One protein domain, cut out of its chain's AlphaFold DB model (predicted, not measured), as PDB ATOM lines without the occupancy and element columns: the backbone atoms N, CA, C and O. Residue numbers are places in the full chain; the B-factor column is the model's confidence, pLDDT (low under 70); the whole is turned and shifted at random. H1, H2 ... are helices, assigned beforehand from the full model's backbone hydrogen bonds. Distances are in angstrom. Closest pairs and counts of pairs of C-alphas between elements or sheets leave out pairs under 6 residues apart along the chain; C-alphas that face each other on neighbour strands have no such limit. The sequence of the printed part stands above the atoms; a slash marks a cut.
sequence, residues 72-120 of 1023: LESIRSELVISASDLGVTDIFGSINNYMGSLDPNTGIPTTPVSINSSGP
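Overview. This is residues 72 to 120 of the 1023 residues of an uncharacterized protein of Halobacteriovorax sp (UniProt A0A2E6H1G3). Two helices side by side, H1 and the shorter H2, make a helical hairpin, and a looping tail, residues 100 to 120, makes the other part of a flat outline. Residues 84 to 89, of which 84 belongs to H1, stick out at one end. The printed part has 49 residues, with H1 then H2 and no named strand; the class is all helix, though under half of the residues are in named elements. It is only just loose, close to compact, with a radius of gyration of the C-alphas of 12.0 A and spans of 37 by 22 by 12 A.

Along the chain. Find C-alpha 72 at (37.041, -21.201, 0.723); from there H1, residues 72 to 84, runs 18.5 A. H2, residues 92 to 99, ends at C-alpha 99, (36.697, -11.921, -1.373).

Arrangement. Look at Leu 79 and Ser 94: H1 and H2 touch there, their closest C-alphas 5.8 A apart. Their lines stand at a shallow tilt of 25 degrees, opposite ways. In H1 and H2 every O i to N i+4 pair is within hydrogen-bond range.

Size, cuts and confidence. The C-alphas farthest apart, Leu 86 and Thr 106, are 37.3 A apart. The printed part has no cut, and the H1 to H2 link is short. Confidence is low, under 70, at residue 86 and residues 101 to 113.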
ATOM      1  N   LEU A  72      37.356 -22.470   0.055       77.75
ATOM      2  CA  LEU A  72      37.041 -21.201   0.723       77.75
ATOM      3  C   LEU A  72      37.476 -21.187   2.196       77.75
ATOM      4  O   LEU A  72      37.954 -20.162   2.681       77.75
ATOM      5  N   GLU A  73      37.335 -22.313   2.899       81.69
ATOM      6  CA  GLU A  73      37.748 -22.437   4.297       81.69
ATOM      7  C   GLU A  73      39.273 -22.487   4.464       81.69
ATOM      8  O   GLU A  73      39.796 -21.834   5.367       81.69
ATOM      9  N   SER A  74      40.003 -23.166   3.573       78.56
ATOM     10  CA  SER A  74      41.473 -23.152   3.552       78.56
ATOM     11  C   SER A  74      41.999 -21.719   3.389       78.56
ATOM     12  O   SER A  74      42.800 -21.268   4.208       78.56
ATOM     13  N   ILE A  75      41.461 -20.960   2.425       78.94
ATOM     14  CA  ILE A  75      41.843 -19.558   2.166       78.94
ATOM     15  C   ILE A  75      41.483 -18.656   3.360       78.94
ATOM     16  O   ILE A  75      42.271 -17.801   3.769       78.94
ATOM     17  N   ARG A  76      40.307 -18.862   3.974       84.38
ATOM     18  CA  ARG A  76      39.901 -18.140   5.190       84.38
ATOM     19  C   ARG A  76      40.842 -18.437   6.359       84.38
ATOM     20  O   ARG A  76      41.183 -17.529   7.116       84.38
ATOM     21  N   SER A  77      41.244 -19.694   6.528       82.81
ATOM     22  CA  SER A  77      42.138 -20.114   7.609       82.81
ATOM     23  C   SER A  77      43.531 -19.499   7.459       82.81
ATOM     24  O   SER A  77      44.069 -18.968   8.429       82.81
ATOM     25  N   GLU A  78      44.062 -19.449   6.236       79.69
ATOM     26  CA  GLU A  78      45.340 -18.814   5.915       79.69
ATOM     27  C   GLU A  78      45.302 -17.297   6.150       79.69
ATOM     28  O   GLU A  78      46.245 -16.728   6.708       79.69
ATOM     29  N   LEU A  79      44.179 -16.642   5.823       82.56
ATOM     30  CA  LEU A  79      43.936 -15.235   6.156       82.56
ATOM     31  C   LEU A  79      43.966 -14.999   7.674       82.56
ATOM     32  O   LEU A  79      44.603 -14.053   8.135       82.56
ATOM     33  N   VAL A  80      43.287 -15.846   8.457       84.31
ATOM     34  CA  VAL A  80      43.248 -15.726   9.926       84.31
ATOM     35  C   VAL A  80      44.635 -15.941  10.530       84.31
ATOM     36  O   VAL A  80      45.035 -15.180  11.410       84.31
ATOM     37  N   ILE A  81      45.388 -16.927  10.034       82.06
ATOM     38  CA  ILE A  81      46.769 -17.181  10.461       82.06
ATOM     39  C   ILE A  81      47.641 -15.959  10.155       82.06
ATOM     40  O   ILE A  81      48.293 -15.442  11.061       82.06
ATOM     41  N   SER A  82      47.566 -15.433   8.928       79.38
ATOM     42  CA  SER A  82      48.307 -14.239   8.496       79.38
ATOM     43  C   SER A  82      47.968 -12.998   9.328       79.38
ATOM     44  O   SER A  82      48.847 -12.193   9.613       79.38
ATOM     45  N   ALA A  83      46.709 -12.846   9.751       77.62
ATOM     46  CA  ALA A  83      46.267 -11.743  10.605       77.62
ATOM     47  C   ALA A  83      46.701 -11.895  12.077       77.62
ATOM     48  O   ALA A  83      46.759 -10.906  12.806       77.62
ATOM     49  N   SER A  84      46.974 -13.123  12.527       79.50
ATOM     50  CA  SER A  84      47.399 -13.422  13.900       79.50
ATOM     51  C   SER A  84      48.915 -13.367  14.109       79.50
ATOM     52  O   SER A  84      49.372 -13.354  15.255       79.50
ATOM     53  N   ASP A  85      49.696 -13.324  13.026       77.44
ATOM     54  CA  ASP A  85      51.154 -13.312  13.080       77.44
ATOM     55  C   ASP A  85      51.696 -11.886  13.292       77.44
ATOM     56  O   ASP A  85      51.458 -10.973  12.501       77.44
ATOM     57  N   LEU A  86      52.461 -11.684  14.370       63.62
ATOM     58  CA  LEU A  86      52.927 -10.365  14.839       63.62
ATOM     59  C   LEU A  86      53.898  -9.660  13.866       63.62
ATOM     60  O   LEU A  86      54.239  -8.496  14.084       63.62
ATOM     61  N   GLY A  87      54.372 -10.357  12.825       71.31
ATOM     62  CA  GLY A  87      55.283  -9.837  11.800       71.31
ATOM     63  C   GLY A  87      54.616  -9.317  10.518       71.31
ATOM     64  O   GLY A  87      55.304  -8.703   9.701       71.31
ATOM     65  N   VAL A  88      53.311  -9.533  10.323       70.81
ATOM     66  CA  VAL A  88      52.585  -9.136   9.104       70.81
ATOM     67  C   VAL A  88      51.819  -7.835   9.357       70.81
ATOM     68  O   VAL A  88      50.997  -7.749  10.263       70.81
ATOM     69  N   THR A  89      52.093  -6.795   8.562       72.50
ATOM     70  CA  THR A  89      51.457  -5.463   8.703       72.50
ATOM     71  C   THR A  89      50.431  -5.147   7.614       72.50
ATOM     72  O   THR A  89      49.653  -4.209   7.777       72.50
ATOM     73  N   ASP A  90      50.394  -5.934   6.534       78.44
ATOM     74  CA  ASP A  90      49.460  -5.785   5.417       78.44
ATOM     75  C   ASP A  90      48.882  -7.152   5.018       78.44
ATOM     76  O   ASP A  90      49.612  -8.047   4.592       78.44
ATOM     77  N   ILE A  91      47.563  -7.304   5.168       81.31
ATOM     78  CA  ILE A  91      46.792  -8.501   4.790       81.31
ATOM     79  C   ILE A  91      45.841  -8.230   3.612       81.31
ATOM     80  O   ILE A  91      44.990  -9.063   3.296       81.31
ATOM     81  N   PHE A  92      45.955  -7.072   2.950       80.00
ATOM     82  CA  PHE A  92      45.037  -6.638   1.891       80.00
ATOM     83  C   PHE A  92      45.010  -7.610   0.703       80.00
ATOM     84  O   PHE A  92      43.941  -7.909   0.170       80.00
ATOM     85  N   GLY A  93      46.166  -8.170   0.328       74.88
ATOM     86  CA  GLY A  93      46.259  -9.209  -0.702       74.88
ATOM     87  C   GLY A  93      45.473 -10.475  -0.341       74.88
ATOM     88  O   GLY A  93      44.682 -10.960  -1.146       74.88
ATOM     89  N   SER A  94      45.612 -10.960   0.896       75.69
ATOM     90  CA  SER A  94      44.903 -12.151   1.386       75.69
ATOM     91  C   SER A  94      43.389 -11.927   1.491       75.69
ATOM     92  O   SER A  94      42.609 -12.826   1.180       75.69
ATOM     93  N   ILE A  95      42.952 -10.716   1.863       80.12
ATOM     94  CA  ILE A  95      41.529 -10.333   1.858       80.12
ATOM     95  C   ILE A  95      40.978 -10.330   0.428       80.12
ATOM     96  O   ILE A  95      39.895 -10.868   0.197       80.12
ATOM     97  N   ASN A  96      41.710  -9.766  -0.535       79.38
ATOM     98  CA  ASN A  96      41.283  -9.742  -1.937       79.38
ATOM     99  C   ASN A  96      41.230 -11.140  -2.557       79.38
ATOM    100  O   ASN A  96      40.333 -11.404  -3.352       79.38
ATOM    101  N   ASN A  97      42.124 -12.047  -2.159       77.50
ATOM    102  CA  ASN A  97      42.068 -13.443  -2.587       77.50
ATOM    103  C   ASN A  97      40.820 -14.152  -2.039       77.50
ATOM    104  O   ASN A  97      40.137 -14.844  -2.789       77.50
ATOM    105  N   TYR A  98      40.477 -13.925  -0.765       79.62
ATOM    106  CA  TYR A  98      39.284 -14.503  -0.142       79.62
ATOM    107  C   TYR A  98      37.972 -13.922  -0.698       79.62
ATOM    108  O   TYR A  98      37.047 -14.665  -1.029       79.62
ATOM    109  N   MET A  99      37.886 -12.597  -0.843       80.12
ATOM    110  CA  MET A  99      36.697 -11.921  -1.373       80.12
ATOM    111  C   MET A  99      36.543 -12.124  -2.887       80.12
ATOM    112  O   MET A  99      35.422 -12.277  -3.364       80.12
ATOM    113  N   GLY A 100      37.658 -12.184  -3.618       74.00
ATOM    114  CA  GLY A 100      37.730 -12.227  -5.077       74.00
ATOM    115  C   GLY A 100      37.624 -10.831  -5.679       74.00
ATOM    116  O   GLY A 100      36.548 -10.228  -5.665       74.00
ATOM    117  N   SER A 101      38.725 -10.303  -6.222       67.81
ATOM    118  CA  SER A 101      38.676  -9.071  -7.015       67.81
ATOM    119  C   SER A 101      37.910  -9.315  -8.312       67.81
ATOM    120  O   SER A 101      38.152 -10.297  -9.010       67.81
ATOM    121  N   LEU A 102      36.976  -8.422  -8.628       60.75
ATOM    122  CA  LEU A 102      36.264  -8.431  -9.903       60.75
ATOM    123  C   LEU A 102      37.111  -7.685 -10.934       60.75
ATOM    124  O   LEU A 102      37.610  -6.596 -10.644       60.75
ATOM    125  N   ASP A 103      37.265  -8.249 -12.127       63.75
ATOM    126  CA  ASP A 103      37.818  -7.512 -13.257       63.75
ATOM    127  C   ASP A 103      36.889  -6.319 -13.565       63.75
ATOM    128  O   ASP A 103      35.702  -6.521 -13.844       63.75
ATOM    129  N   PRO A 104      37.386  -5.070 -13.513       58.16
ATOM    130  CA  PRO A 104      36.564  -3.877 -13.690       58.16
ATOM    131  C   PRO A 104      35.936  -3.745 -15.088       58.16
ATOM    132  O   PRO A 104      35.008  -2.955 -15.243       58.16
ATOM    133  N   ASN A 105      36.405  -4.496 -16.092       61.16
ATOM    134  CA  ASN A 105      35.861  -4.457 -17.452       61.16
ATOM    135  C   ASN A 105      34.833  -5.560 -17.731       61.16
ATOM    136  O   ASN A 105      33.986  -5.390 -18.606       61.16
ATOM    137  N   THR A 106      34.909  -6.689 -17.022       65.94
ATOM    138  CA  THR A 106      34.066  -7.869 -17.288       65.94
ATOM    139  C   THR A 106      33.137  -8.221 -16.128       65.94
ATOM    140  O   THR A 106      32.170  -8.950 -16.325       65.94
ATOM    141  N   GLY A 107      33.397  -7.709 -14.920       61.59
ATOM    142  CA  GLY A 107      32.668  -8.075 -13.704       61.59
ATOM    143  C   GLY A 107      32.901  -9.525 -13.264       61.59
ATOM    144  O   GLY A 107      32.202 -10.005 -12.376       61.59
ATOM    145  N   ILE A 108      33.862 -10.226 -13.877       59.16
ATOM    146  CA  ILE A 108      34.177 -11.629 -13.597       59.16
ATOM    147  C   ILE A 108      35.269 -11.687 -12.511       59.16
ATOM    148  O   ILE A 108      36.225 -10.910 -12.565       59.16
ATOM    149  N   PRO A 109      35.164 -12.582 -11.513       60.34
ATOM    150  CA  PRO A 109      36.204 -12.773 -10.503       60.34
ATOM    151  C   PRO A 109      37.546 -13.188 -11.124       60.34
ATOM    152  O   PRO A 109      37.607 -14.124 -11.918       60.34
ATOM    153  N   THR A 110      38.637 -12.527 -10.735       61.88
ATOM    154  CA  THR A 110      39.997 -12.829 -11.222       61.88
ATOM    155  C   THR A 110      40.624 -14.048 -10.541       61.88
ATOM    156  O   THR A 110      41.649 -14.545 -11.005       61.88
ATOM    157  N   THR A 111      40.039 -14.521  -9.435       63.50
ATOM    158  CA  THR A 111      40.438 -15.742  -8.724       63.50
ATOM    159  C   THR A 111      39.342 -16.814  -8.830       63.50
ATOM    160  O   THR A 111      38.174 -16.525  -8.556       63.50
ATOM    161  N   PRO A 112      39.689 -18.062  -9.209       60.78
ATOM    162  CA  PRO A 112      38.705 -19.118  -9.451       60.78
ATOM    163  C   PRO A 112      37.958 -19.562  -8.180       60.78
ATOM    164  O   PRO A 112      36.758 -19.825  -8.245       60.78
ATOM    165  N   VAL A 113      38.611 -19.559  -7.010       69.25
ATOM    166  CA  VAL A 113      38.008 -19.922  -5.712       69.25
ATOM    167  C   VAL A 113      37.983 -18.696  -4.794       69.25
ATOM    168  O   VAL A 113      38.976 -18.363  -4.156       69.25
ATOM    169  N   SER A 114      36.851 -17.994  -4.741       75.81
ATOM    170  CA  SER A 114      36.639 -16.812  -3.896       75.81
ATOM    171  C   SER A 114      35.173 -16.684  -3.485       75.81
ATOM    172  O   SER A 114      34.304 -17.366  -4.037       75.81
ATOM    173  N   ILE A 115      34.863 -15.796  -2.532       78.44
ATOM    174  CA  ILE A 115      33.470 -15.513  -2.165       78.44
ATOM    175  C   ILE A 115      32.710 -15.070  -3.411       78.44
ATOM    176  O   ILE A 115      31.673 -15.653  -3.709       78.44
ATOM    177  N   ASN A 116      33.201 -14.082  -4.159       78.31
ATOM    178  CA  ASN A 116      32.472 -13.517  -5.295       78.31
ATOM    179  C   ASN A 116      32.309 -14.488  -6.478       78.31
ATOM    180  O   ASN A 116      31.327 -14.359  -7.203       78.31
ATOM    181  N   SER A 117      33.198 -15.476  -6.646       74.50
ATOM    182  CA  SER A 117      33.038 -16.540  -7.654       74.50
ATOM    183  C   SER A 117      32.160 -17.706  -7.206       74.50
ATOM    184  O   SER A 117      31.662 -18.455  -8.045       74.50
ATOM    185  N   SER A 118      31.937 -17.866  -5.901       74.31
ATOM    186  CA  SER A 118      31.160 -18.982  -5.368       74.31
ATOM    187  C   SER A 118      29.660 -18.695  -5.418       74.31
ATOM    188  O   SER A 118      29.171 -17.718  -4.838       74.31
ATOM    189  N   GLY A 119      28.931 -19.583  -6.098       74.38
ATOM    190  CA  GLY A 119      27.473 -19.577  -6.139       74.38
ATOM    191  C   GLY A 119      26.829 -19.919  -4.784       74.38
ATOM    192  O   GLY A 119      27.518 -20.326  -3.843       74.38
ATOM    193  N   PRO A 120      25.500 -19.759  -4.663       76.56
ATOM    194  CA  PRO A 120      24.778 -20.142  -3.453       76.56
ATOM    195  C   PRO A 120      24.882 -21.649  -3.185       76.56
ATOM    196  O   PRO A 120      25.042 -22.426  -4.124       76.56
TER     197      PRO A 120